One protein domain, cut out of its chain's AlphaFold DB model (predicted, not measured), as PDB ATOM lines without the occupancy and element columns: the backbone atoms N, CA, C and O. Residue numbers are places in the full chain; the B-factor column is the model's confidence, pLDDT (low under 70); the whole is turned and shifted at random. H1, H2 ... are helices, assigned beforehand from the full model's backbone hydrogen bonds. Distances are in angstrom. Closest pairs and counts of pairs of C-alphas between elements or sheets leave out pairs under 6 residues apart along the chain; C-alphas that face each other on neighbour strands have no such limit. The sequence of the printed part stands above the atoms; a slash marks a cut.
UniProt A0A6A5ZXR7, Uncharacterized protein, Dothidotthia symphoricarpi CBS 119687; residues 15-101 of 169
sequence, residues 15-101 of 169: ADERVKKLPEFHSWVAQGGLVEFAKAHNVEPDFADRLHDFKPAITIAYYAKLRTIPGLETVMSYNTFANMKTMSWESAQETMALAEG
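AT A GLANCE: This is residues 15 to 101 of the 169 residues of an uncharacterized protein of Dothidotthia symphoricarpi CBS 119687 (UniProt A0A6A5ZXR7). H1 to H5 make a loose ring, closed where H5 packs on H1, and H6 lies outside it, where residues 85 to 91 stand free. The class is all helix, with six named helices among 87 printed residues. The whole is only just compact, close to loose: radius of gyration of the C-alphas 14.2 A, spans 41 by 27 by 19 A.

HOW THE PARTS SIT: H1, residues 15 to 20, touches H5, residues 72 to 80, closest C-alphas Val 19 and Leu 72, 6.8 A apart. H4, residues 56 to 67, touches H5 only at the corner, closest C-alphas Arg 67 and Glu 73, 4.5 A apart. H2, residues 23 to 30, and H3, residues 33 to 41, are close but not clearly touching. H6, residues 89 to 100, is near H4. Every O i to N i+4 pair is within hydrogen-bond range except in H5, with 3 of 5.

IN THESE COORDINATES: C-alpha 15 is at (175.252, 141.027, 131.967) and C-alpha 100 at (160.772, 126.938, 117.680).

THE WHOLE: The printed part has no cut. The H3 to H4 link is long. In this model 17 printed residues have pLDDT under 70, among them residues 77 to 89.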
ATOM      1  N   ALA A  15     175.204 142.450 131.622       62.22
ATOM      2  CA  ALA A  15     175.252 141.027 131.967       62.22
ATOM      3  C   ALA A  15     176.547 140.327 131.514       62.22
ATOM      4  O   ALA A  15     177.167 139.645 132.334       62.22
ATOM      5  N   ASP A  16     176.995 140.532 130.275       75.25
ATOM      6  CA  ASP A  16     178.204 139.912 129.719       75.25
ATOM      7  C   ASP A  16     179.457 140.352 130.459       75.25
ATOM      8  O   ASP A  16     180.271 139.523 130.864       75.25
ATOM      9  N   GLU A  17     179.589 141.653 130.715       82.69
ATOM     10  CA  GLU A  17     180.701 142.180 131.505       82.69
ATOM     11  C   GLU A  17     180.765 141.582 132.914       82.69
ATOM     12  O   GLU A  17     181.859 141.381 133.444       82.69
ATOM     13  N   ARG A  18     179.614 141.312 133.544       84.25
ATOM     14  CA  ARG A  18     179.568 140.679 134.870       84.25
ATOM     15  C   ARG A  18     180.046 139.235 134.803       84.25
ATOM     16  O   ARG A  18     180.861 138.850 135.635       84.25
ATOM     17  N   VAL A  19     179.599 138.464 133.810       88.31
ATOM     18  CA  VAL A  19     180.040 137.073 133.615       88.31
ATOM     19  C   VAL A  19     181.533 137.008 133.281       88.31
ATOM     20  O   VAL A  19     182.254 136.219 133.890       88.31
ATOM     21  N   LYS A  20     182.028 137.888 132.399       88.75
ATOM     22  CA  LYS A  20     183.446 137.969 132.008       88.75
ATOM     23  C   LYS A  20     184.402 138.294 133.166       88.75
ATOM     24  O   LYS A  20     185.597 138.083 133.006       88.75
ATOM     25  N   LYS A  21     183.905 138.792 134.308       90.50
ATOM     26  CA  LYS A  21     184.690 139.110 135.521       90.50
ATOM     27  C   LYS A  21     184.726 137.965 136.552       90.50
ATOM     28  O   LYS A  21     185.368 138.116 137.590       90.50
ATOM     29  N   LEU A  22     184.033 136.847 136.310       91.75
ATOM     30  CA  LEU A  22     183.961 135.718 137.246       91.75
ATOM     31  C   LEU A  22     185.158 134.757 137.089       91.75
ATOM     32  O   LEU A  22     185.502 134.387 135.961       91.75
ATOM     33  N   PRO A  23     185.769 134.273 138.188       95.25
ATOM     34  CA  PRO A  23     186.877 133.318 138.113       95.25
ATOM     35  C   PRO A  23     186.462 131.978 137.489       95.25
ATOM     36  O   PRO A  23     187.271 131.337 136.819       95.25
ATOM     37  N   GLU A  24     185.203 131.566 137.639       95.00
ATOM     38  CA  GLU A  24     184.644 130.366 137.013       95.00
ATOM     39  C   GLU A  24     184.598 130.494 135.480       95.00
ATOM     40  O   GLU A  24     184.925 129.538 134.774       95.00
ATOM     41  N   PHE A  25     184.273 131.686 134.957       94.38
ATOM     42  CA  PHE A  25     184.319 131.968 133.520       94.38
ATOM     43  C   PHE A  25     185.759 131.898 133.004       94.38
ATOM     44  O   PHE A  25     186.031 131.193 132.033       94.38
ATOM     45  N   HIS A  26     186.703 132.549 133.691       95.12
ATOM     46  CA  HIS A  26     188.122 132.476 133.331       95.12
ATOM     47  C   HIS A  26     188.670 131.041 133.376       95.12
ATOM     48  O   HIS A  26     189.431 130.658 132.491       95.12
ATOM     49  N   SER A  27     188.255 130.228 134.353       96.62
ATOM     50  CA  SER A  27     188.619 128.807 134.447       96.62
ATOM     51  C   SER A  27     188.098 128.002 133.251       96.62
ATOM     52  O   SER A  27     188.852 127.244 132.641       96.62
ATOM     53  N   TRP A  28     186.839 128.212 132.854       95.44
ATOM     54  CA  TRP A  28     186.248 127.572 131.674       95.44
ATOM     55  C   TRP A  28     186.929 127.994 130.361       95.44
ATOM     56  O   TRP A  28     187.225 127.145 129.517       95.44
ATOM     57  N   VAL A  29     187.255 129.282 130.206       95.50
ATOM     58  CA  VAL A  29     188.020 129.789 129.052       95.50
ATOM     59  C   VAL A  29     189.434 129.197 129.026       95.50
ATOM     60  O   VAL A  29     189.877 128.738 127.975       95.50
ATOM     61  N   ALA A  30     190.124 129.126 130.171       96.00
ATOM     62  CA  ALA A  30     191.464 128.541 130.285       96.00
ATOM     63  C   ALA A  30     191.499 127.028 129.996       96.00
ATOM     64  O   ALA A  30     192.509 126.517 129.519       96.00
ATOM     65  N   GLN A  31     190.391 126.318 130.227       96.75
ATOM     66  CA  GLN A  31     190.204 124.917 129.825       96.75
ATOM     67  C   GLN A  31     189.908 124.750 128.321       96.75
ATOM     68  O   GLN A  31     189.748 123.628 127.852       96.75
ATOM     69  N   GLY A  32     189.843 125.843 127.552       96.31
ATOM     70  CA  GLY A  32     189.559 125.824 126.117       96.31
ATOM     71  C   GLY A  32     188.069 125.813 125.768       96.31
ATOM     72  O   GLY A  32     187.735 125.718 124.589       96.31
ATOM     73  N   GLY A  33     187.166 125.967 126.742       95.62
ATOM     74  CA  GLY A  33     185.720 125.855 126.525       95.62
ATOM     75  C   GLY A  33     185.155 126.836 125.489       95.62
ATOM     76  O   GLY A  33     184.227 126.493 124.755       95.62
ATOM     77  N   LEU A  34     185.765 128.020 125.365       94.56
ATOM     78  CA  LEU A  34     185.425 129.003 124.334       94.56
ATOM     79  C   LEU A  34     185.808 128.519 122.922       94.56
ATOM     80  O   LEU A  34     185.037 128.684 121.981       94.56
ATOM     81  N   VAL A  35     186.959 127.851 122.787       97.06
ATOM     82  CA  VAL A  35     187.450 127.267 121.525       97.06
ATOM     83  C   VAL A  35     186.628 126.036 121.135       97.06
ATOM     84  O   VAL A  35     186.303 125.857 119.962       97.06
ATOM     85  N   GLU A  36     186.246 125.199 122.105       97.00
ATOM     86  CA  GLU A  36     185.350 124.061 121.872       97.00
ATOM     87  C   GLU A  36     183.967 124.509 121.390       97.00
ATOM     88  O   GLU A  36     183.450 123.961 120.415       97.00
ATOM     89  N   PHE A  37     183.388 125.531 122.033       96.44
ATOM     90  CA  PHE A  37     182.121 126.122 121.606       96.44
ATOM     91  C   PHE A  37     182.233 126.725 120.201       96.44
ATOM     92  O   PHE A  37     181.420 126.413 119.330       96.44
ATOM     93  N   ALA A  38     183.274 127.525 119.952       96.06
ATOM     94  CA  ALA A  38     183.500 128.157 118.659       96.06
ATOM     95  C   ALA A  38     183.596 127.119 117.526       96.06
ATOM     96  O   ALA A  38     182.910 127.226 116.507       96.06
ATOM     97  N   LYS A  39     184.343 126.032 117.759       97.19
ATOM     98  CA  LYS A  39     184.447 124.891 116.840       97.19
ATOM     99  C   LYS A  39     183.114 124.165 116.622       97.19
ATOM    100  O   LYS A  39     182.846 123.746 115.501       97.19
ATOM    101  N   ALA A  40     182.287 124.004 117.655       96.75
ATOM    102  CA  ALA A  40     180.981 123.349 117.535       96.75
ATOM    103  C   ALA A  40     179.978 124.162 116.695       96.75
ATOM    104  O   ALA A  40     179.132 123.577 116.019       96.75
ATOM    105  N   HIS A  41     180.094 125.494 116.707       95.56
ATOM    106  CA  HIS A  41     179.210 126.412 115.983       95.56
ATOM    107  C   HIS A  41     179.819 126.996 114.691       95.56
ATOM    108  O   HIS A  41     179.159 127.785 114.019       95.56
ATOM    109  N   ASN A  42     181.030 126.573 114.304       96.56
ATOM    110  CA  ASN A  42     181.800 127.086 113.158       96.56
ATOM    111  C   ASN A  42     182.026 128.614 113.188       96.56
ATOM    112  O   ASN A  42     181.925 129.281 112.159       96.56
ATOM    113  N   VAL A  43     182.340 129.162 114.365       95.31
ATOM    114  CA  VAL A  43     182.698 130.579 114.560       95.31
ATOM    115  C   VAL A  43     184.157 130.730 115.001       95.31
ATOM    116  O   VAL A  43     184.809 129.758 115.391       95.31
ATOM    117  N   GLU A  44     184.687 131.949 114.927       94.50
ATOM    118  CA  GLU A  44     186.027 132.284 115.424       94.50
ATOM    119  C   GLU A  44     186.049 132.304 116.968       94.50
ATOM    120  O   GLU A  44     185.038 132.623 117.590       94.50
ATOM    121  N   PRO A  45     187.163 131.947 117.637       89.69
ATOM    122  CA  PRO A  45     187.208 131.817 119.099       89.69
ATOM    123  C   PRO A  45     187.115 133.147 119.870       89.69
ATOM    124  O   PRO A  45     186.945 133.122 121.086       89.69
ATOM    125  N   ASP A  46     187.203 134.291 119.194       89.88
ATOM    126  CA  ASP A  46     187.014 135.640 119.743       89.88
ATOM    127  C   ASP A  46     185.548 136.128 119.658       89.88
ATOM    128  O   ASP A  46     185.245 137.267 120.018       89.88
ATOM    129  N   PHE A  47     184.614 135.264 119.232       89.88
ATOM    130  CA  PHE A  47     183.189 135.586 119.071       89.88
ATOM    131  C   PHE A  47     182.531 136.220 120.312       89.88
ATOM    132  O   PHE A  47     181.534 136.923 120.183       89.88
ATOM    133  N   ALA A  48     183.081 136.001 121.512       87.69
ATOM    134  CA  ALA A  48     182.550 136.523 122.772       87.69
ATOM    135  C   ALA A  48     182.574 138.058 122.893       87.69
ATOM    136  O   ALA A  48     181.836 138.604 123.714       87.69
ATOM    137  N   ASP A  49     183.406 138.762 122.120       87.38
ATOM    138  CA  ASP A  49     183.405 140.235 122.065       87.38
ATOM    139  C   ASP A  49     182.537 140.777 120.914       87.38
ATOM    140  O   ASP A  49     182.117 141.932 120.937       87.38
ATOM    141  N   ARG A  50     182.193 139.909 119.955       88.19
ATOM    142  CA  ARG A  50     181.376 140.187 118.763       88.19
ATOM    143  C   ARG A  50     180.022 139.469 118.798       88.19
ATOM    144  O   ARG A  50     179.426 139.204 117.764       88.19
ATOM    145  N   LEU A  51     179.517 139.130 119.990       85.94
ATOM    146  CA  LEU A  51     178.349 138.248 120.168       85.94
ATOM    147  C   LEU A  51     177.070 138.769 119.474       85.94
ATOM    148  O   LEU A  51     176.193 137.987 119.119       85.94
ATOM    149  N   HIS A  52     176.984 140.086 119.271       82.56
ATOM    150  CA  HIS A  52     175.905 140.786 118.573       82.56
ATOM    151  C   HIS A  52     175.966 140.673 117.037       82.56
ATOM    152  O   HIS A  52     174.936 140.841 116.391       82.56
ATOM    153  N   ASP A  53     177.127 140.350 116.456       88.31
ATOM    154  CA  ASP A  53     177.297 140.142 115.008       88.31
ATOM    155  C   ASP A  53     176.803 138.754 114.551       88.31
ATOM    156  O   ASP A  53     176.661 138.488 113.354       88.31
ATOM    157  N   PHE A  54     176.557 137.836 115.493       88.56
ATOM    158  CA  PHE A  54     176.156 136.459 115.211       88.56
ATOM    159  C   PHE A  54     174.639 136.259 115.275       88.56
ATOM    160  O   PHE A  54     173.899 136.979 115.943       88.56
ATOM    161  N   LYS A  55     174.162 135.205 114.598       89.50
ATOM    162  CA  LYS A  55     172.746 134.811 114.611       89.50
ATOM    163  C   LYS A  55     172.252 134.596 116.054       89.50
ATOM    164  O   LYS A  55     172.958 133.920 116.810       89.50
ATOM    165  N   PRO A  56     171.014 135.005 116.411       84.56
ATOM    166  CA  PRO A  56     170.461 134.832 117.759       84.56
ATOM    167  C   PRO A  56     170.578 133.407 118.322       84.56
ATOM    168  O   PRO A  56     170.821 133.233 119.511       84.56
ATOM    169  N   ALA A  57     170.495 132.378 117.471       88.00
ATOM    170  CA  ALA A  57     170.691 130.981 117.863       88.00
ATOM    171  C   ALA A  57     172.078 130.691 118.483       88.00
ATOM    172  O   ALA A  57     172.172 129.903 119.423       88.00
ATOM    173  N   ILE A  58     173.150 131.334 117.999       90.00
ATOM    174  CA  ILE A  58     174.515 131.183 118.539       90.00
ATOM    175  C   ILE A  58     174.600 131.865 119.908       90.00
ATOM    176  O   ILE A  58     175.090 131.270 120.867       90.00
ATOM    177  N   THR A  59     174.042 133.068 120.021       87.88
ATOM    178  CA  THR A  59     173.935 133.842 121.265       87.88
ATOM    179  C   THR A  59     173.152 133.080 122.341       87.88
ATOM    180  O   THR A  59     173.622 132.923 123.469       87.88
ATOM    181  N   ILE A  60     172.000 132.500 121.986       86.75
ATOM    182  CA  ILE A  60     171.202 131.636 122.870       86.75
ATOM    183  C   ILE A  60     172.000 130.392 123.285       86.75
ATOM    184  O   ILE A  60     172.042 130.074 124.476       86.75
ATOM    185  N   ALA A  61     172.662 129.708 122.345       92.25
ATOM    186  CA  ALA A  61     173.471 128.524 122.636       92.25
ATOM    187  C   ALA A  61     174.656 128.833 123.567       92.25
ATOM    188  O   ALA A  61     174.938 128.053 124.479       92.25
ATOM    189  N   TYR A  62     175.305 129.988 123.398       92.81
ATOM    190  CA  TYR A  62     176.386 130.458 124.264       92.81
ATOM    191  C   TYR A  62     175.892 130.661 125.699       92.81
ATOM    192  O   TYR A  62     176.428 130.058 126.630       92.81
ATOM    193  N   TYR A  63     174.802 131.406 125.894       90.69
ATOM    194  CA  TYR A  63     174.222 131.594 127.226       90.69
ATOM    195  C   TYR A  63     173.662 130.303 127.831       90.69
ATOM    196  O   TYR A  63     173.748 130.100 129.042       90.69
ATOM    197  N   ALA A  64     173.099 129.402 127.022       90.56
ATOM    198  CA  ALA A  64     172.704 128.074 127.481       90.56
ATOM    199  C   ALA A  64     173.923 127.284 127.985       90.56
ATOM    200  O   ALA A  64     173.858 126.677 129.051       90.56
ATOM    201  N   LYS A  65     175.062 127.359 127.280       93.06
ATOM    202  CA  LYS A  65     176.314 126.725 127.701       93.06
ATOM    203  C   LYS A  65     176.859 127.338 128.991       93.06
ATOM    204  O   LYS A  65     177.204 126.580 129.896       93.06
ATOM    205  N   LEU A  66     176.863 128.665 129.129       91.88
ATOM    206  CA  LEU A  66     177.296 129.344 130.358       91.88
ATOM    207  C   LEU A  66     176.449 128.951 131.581       91.88
ATOM    208  O   LEU A  66     177.005 128.732 132.655       91.88
ATOM    209  N   ARG A  67     175.130 128.764 131.420       89.94
ATOM    210  CA  ARG A  67     174.247 128.251 132.490       89.94
ATOM    211  C   ARG A  67     174.566 126.817 132.928       89.94
ATOM    212  O   ARG A  67     174.201 126.448 134.035       89.94
ATOM    213  N   THR A  68     175.270 126.013 132.119       92.12
ATOM    214  CA  THR A  68     175.735 124.677 132.554       92.12
ATOM    215  C   THR A  68     176.948 124.721 133.486       92.12
ATOM    216  O   THR A  68     177.313 123.690 134.051       92.12
ATOM    217  N   ILE A  69     177.588 125.885 133.648       91.88
ATOM    218  CA  ILE A  69     178.786 126.046 134.476       91.88
ATOM    219  C   ILE A  69     178.354 126.449 135.897       91.88
ATOM    220  O   ILE A  69     177.735 127.507 136.066       91.88
ATOM    221  N   PRO A  70     178.683 125.654 136.937       88.69
ATOM    222  CA  PRO A  70     178.353 125.994 138.316       88.69
ATOM    223  C   PRO A  70     178.896 127.376 138.705       88.69
ATOM    224  O   PRO A  70     180.047 127.694 138.422       88.69
ATOM    225  N   GLY A  71     178.063 128.195 139.350       87.50
ATOM    226  CA  GLY A  71     178.399 129.566 139.759       87.50
ATOM    227  C   GLY A  71     177.973 130.654 138.763       87.50
ATOM    228  O   GLY A  71     177.484 131.697 139.197       87.50
ATOM    229  N   LEU A  72     178.050 130.411 137.447       87.62
ATOM    230  CA  LEU A  72     177.620 131.399 136.438       87.62
ATOM    231  C   LEU A  72     176.095 131.526 136.360       87.62
ATOM    232  O   LEU A  72     175.575 132.628 136.171       87.62
ATOM    233  N   GLU A  73     175.375 130.414 136.525       84.75
ATOM    234  CA  GLU A  73     173.909 130.362 136.455       84.75
ATOM    235  C   GLU A  73     173.242 131.403 137.372       84.75
ATOM    236  O   GLU A  73     172.308 132.097 136.960       84.75
ATOM    237  N   THR A  74     173.750 131.580 138.593       80.69
ATOM    238  CA  THR A  74     173.198 132.513 139.588       80.69
ATOM    239  C   THR A  74     173.324 133.975 139.149       80.69
ATOM    240  O   THR A  74     172.428 134.779 139.399       80.69
ATOM    241  N   VAL A  75     174.409 134.329 138.453       83.06
ATOM    242  CA  VAL A  75     174.631 135.690 137.931       83.06
ATOM    243  C   VAL A  75     173.790 135.936 136.674       83.06
ATOM    244  O   VAL A  75     173.241 137.024 136.500       83.06
ATOM    245  N   MET A  76     173.620 134.914 135.830       76.69
ATOM    246  CA  MET A  76     172.781 134.978 134.627       76.69
ATOM    247  C   MET A  76     171.275 135.053 134.933       76.69
ATOM    248  O   MET A  76     170.543 135.848 134.332       76.69
ATOM    249  N   SER A  77     170.797 134.226 135.865       69.56
ATOM    250  CA  SER A  77     169.375 134.113 136.227       69.56
ATOM    251  C   SER A  77     168.810 135.400 136.829       69.56
ATOM    252  O   SER A  77     167.659 135.743 136.550       69.56
ATOM    253  N   TYR A  78     169.634 136.171 137.549       59.31
ATOM    254  CA  TYR A  78     169.247 137.458 138.135       59.31
ATOM    255  C   TYR A  78     168.812 138.505 137.091       59.31
ATOM    256  O   TYR A  78     168.079 139.432 137.430       59.31
ATOM    257  N   ASN A  79     169.236 138.366 135.826       56.88
ATOM    258  CA  ASN A  79     168.945 139.334 134.761       56.88
ATOM    259  C   ASN A  79     167.931 138.832 133.718       56.88
ATOM    260  O   ASN A  79     167.226 139.652 133.138       56.88
ATOM    261  N   THR A  80     167.836 137.516 133.462       52.59
ATOM    262  CA  THR A  80     167.057 137.033 132.297       52.59
ATOM    263  C   THR A  80     165.539 137.162 132.489       52.59
ATOM    264  O   THR A  80     164.839 137.520 131.552       52.59
ATOM    265  N   PHE A  81     165.018 136.906 133.697       47.22
ATOM    266  CA  PHE A  81     163.564 136.856 133.941       47.22
ATOM    267  C   PHE A  81     162.993 138.051 134.716       47.22
ATOM    268  O   PHE A  81     161.789 138.295 134.650       47.22
ATOM    269  N   ALA A  82     163.827 138.832 135.409       47.50
ATOM    270  CA  ALA A  82     163.368 140.019 136.137       47.50
ATOM    271  C   ALA A  82     162.773 141.086 135.193       47.50
ATOM    272  O   ALA A  82     161.758 141.694 135.531       47.50
ATOM    273  N   ASN A  83     163.344 141.232 133.989       47.62
ATOM    274  CA  ASN A  83     162.867 142.156 132.953       47.62
ATOM    275  C   ASN A  83     161.834 141.536 131.988       47.62
ATOM    276  O   ASN A  83     161.106 142.270 131.330       47.62
ATOM    277  N   MET A  84     161.694 140.203 131.929       48.38
ATOM    278  CA  MET A  84     160.624 139.561 131.140       48.38
ATOM    279  C   MET A  84     159.231 139.738 131.759       48.38
ATOM    280  O   MET A  84     158.225 139.535 131.085       48.38
ATOM    281  N   LYS A  85     159.142 140.170 133.024       51.03
ATOM    282  CA  LYS A  85     157.869 140.405 133.725       51.03
ATOM    283  C   LYS A  85     157.018 141.541 133.119       51.03
ATOM    284  O   LYS A  85     155.895 141.752 133.567       51.03
ATOM    285  N   THR A  86     157.546 142.260 132.126       53.62
ATOM    286  CA  THR A  86     156.867 143.325 131.371       53.62
ATOM    287  C   THR A  86     156.746 143.046 129.868       53.62
ATOM    288  O   THR A  86     156.365 143.950 129.130       53.62
ATOM    289  N   MET A  87     157.051 141.835 129.383       54.41
ATOM    290  CA  MET A  87     156.709 141.469 128.001       54.41
ATOM    291  C   MET A  87     155.191 141.306 127.862       54.41
ATOM    292  O   MET A  87     154.552 140.686 128.714       54.41
ATOM    293  N   SER A  88     154.612 141.865 126.791       66.50
ATOM    294  CA  SER A  88     153.221 141.571 126.442       66.50
ATOM    295  C   SER A  88     153.086 140.102 126.039       66.50
ATOM    296  O   SER A  88     154.059 139.444 125.658       66.50
ATOM    297  N   TRP A  89     151.862 139.584 126.116       68.75
ATOM    298  CA  TRP A  89     151.560 138.224 125.679       68.75
ATOM    299  C   TRP A  89     151.953 137.994 124.208       68.75
ATOM    300  O   TRP A  89     152.486 136.933 123.889       68.75
ATOM    301  N   GLU A  90     151.782 138.996 123.333       76.19
ATOM    302  CA  GLU A  90     152.188 138.889 121.925       76.19
ATOM    303  C   GLU A  90     153.708 138.732 121.773       76.19
ATOM    304  O   GLU A  90     154.156 137.823 121.080       76.19
ATOM    305  N   SER A  91     154.509 139.536 122.481       69.62
ATOM    306  CA  SER A  91     155.979 139.454 122.425       69.62
ATOM    307  C   SER A  91     156.518 138.128 122.995       69.62
ATOM    308  O   SER A  91     157.527 137.589 122.526       69.62
ATOM    309  N   ALA A  92     155.810 137.538 123.965       70.69
ATOM    310  CA  ALA A  92     156.089 136.182 124.436       70.69
ATOM    311  C   ALA A  92     155.753 135.112 123.375       70.69
ATOM    312  O   ALA A  92     156.507 134.154 123.220       70.69
ATOM    313  N   GLN A  93     154.657 135.262 122.618       74.19
ATOM    314  CA  GLN A  93     154.347 134.355 121.504       74.19
ATOM    315  C   GLN A  93     155.359 134.470 120.359       74.19
ATOM    316  O   GLN A  93     155.792 133.446 119.838       74.19
ATOM    317  N   GLU A  94     155.773 135.686 120.007       73.12
ATOM    318  CA  GLU A  94     156.776 135.947 118.970       73.12
ATOM    319  C   GLU A  94     158.128 135.308 119.319       73.12
ATOM    320  O   GLU A  94     158.699 134.572 118.514       73.12
ATOM    321  N   THR A  95     158.609 135.490 120.555       72.38
ATOM    322  CA  THR A  95     159.858 134.854 121.011       72.38
ATOM    323  C   THR A  95     159.772 133.327 121.073       72.38
ATOM    324  O   THR A  95     160.769 132.667 120.781       72.38
ATOM    325  N   MET A  96     158.606 132.743 121.378       73.81
ATOM    326  CA  MET A  96     158.399 131.290 121.265       73.81
ATOM    327  C   MET A  96     158.405 130.819 119.802       73.81
ATOM    328  O   MET A  96     159.110 129.865 119.484       73.81
ATOM    329  N   ALA A  97     157.708 131.511 118.896       75.19
ATOM    330  CA  ALA A  97     157.687 131.176 117.469       75.19
ATOM    331  C   ALA A  97     159.088 131.249 116.830       75.19
ATOM    332  O   ALA A  97     159.461 130.381 116.041       75.19
ATOM    333  N   LEU A  98     159.890 132.244 117.222       70.44
ATOM    334  CA  LEU A  98     161.266 132.435 116.756       70.44
ATOM    335  C   LEU A  98     162.225 131.381 117.347       70.44
ATOM    336  O   LEU A  98     163.135 130.920 116.662       70.44
ATOM    337  N   ALA A  99     161.998 130.935 118.590       69.56
ATOM    338  CA  ALA A  99     162.773 129.862 119.220       69.56
ATOM    339  C   ALA A  99     162.452 128.461 118.664       69.56
ATOM    340  O   ALA A  99     163.342 127.613 118.596       69.56
ATOM    341  N   GLU A 100     161.200 128.212 118.270       72.38
ATOM    342  CA  GLU A 100     160.772 126.938 117.680       72.38
ATOM    343  C   GLU A 100     160.950 126.877 116.150       72.38
ATOM    344  O   GLU A 100     160.775 125.809 115.566       72.38
ATOM    345  N   GLY A 101     161.309 127.988 115.495       61.69
ATOM    346  CA  GLY A 101     161.516 128.050 114.042       61.69
ATOM    347  C   GLY A 101     160.225 128.087 113.216       61.69
ATOM    348  O   GLY A 101     160.226 127.661 112.069       61.69
TER     349      GLY A 101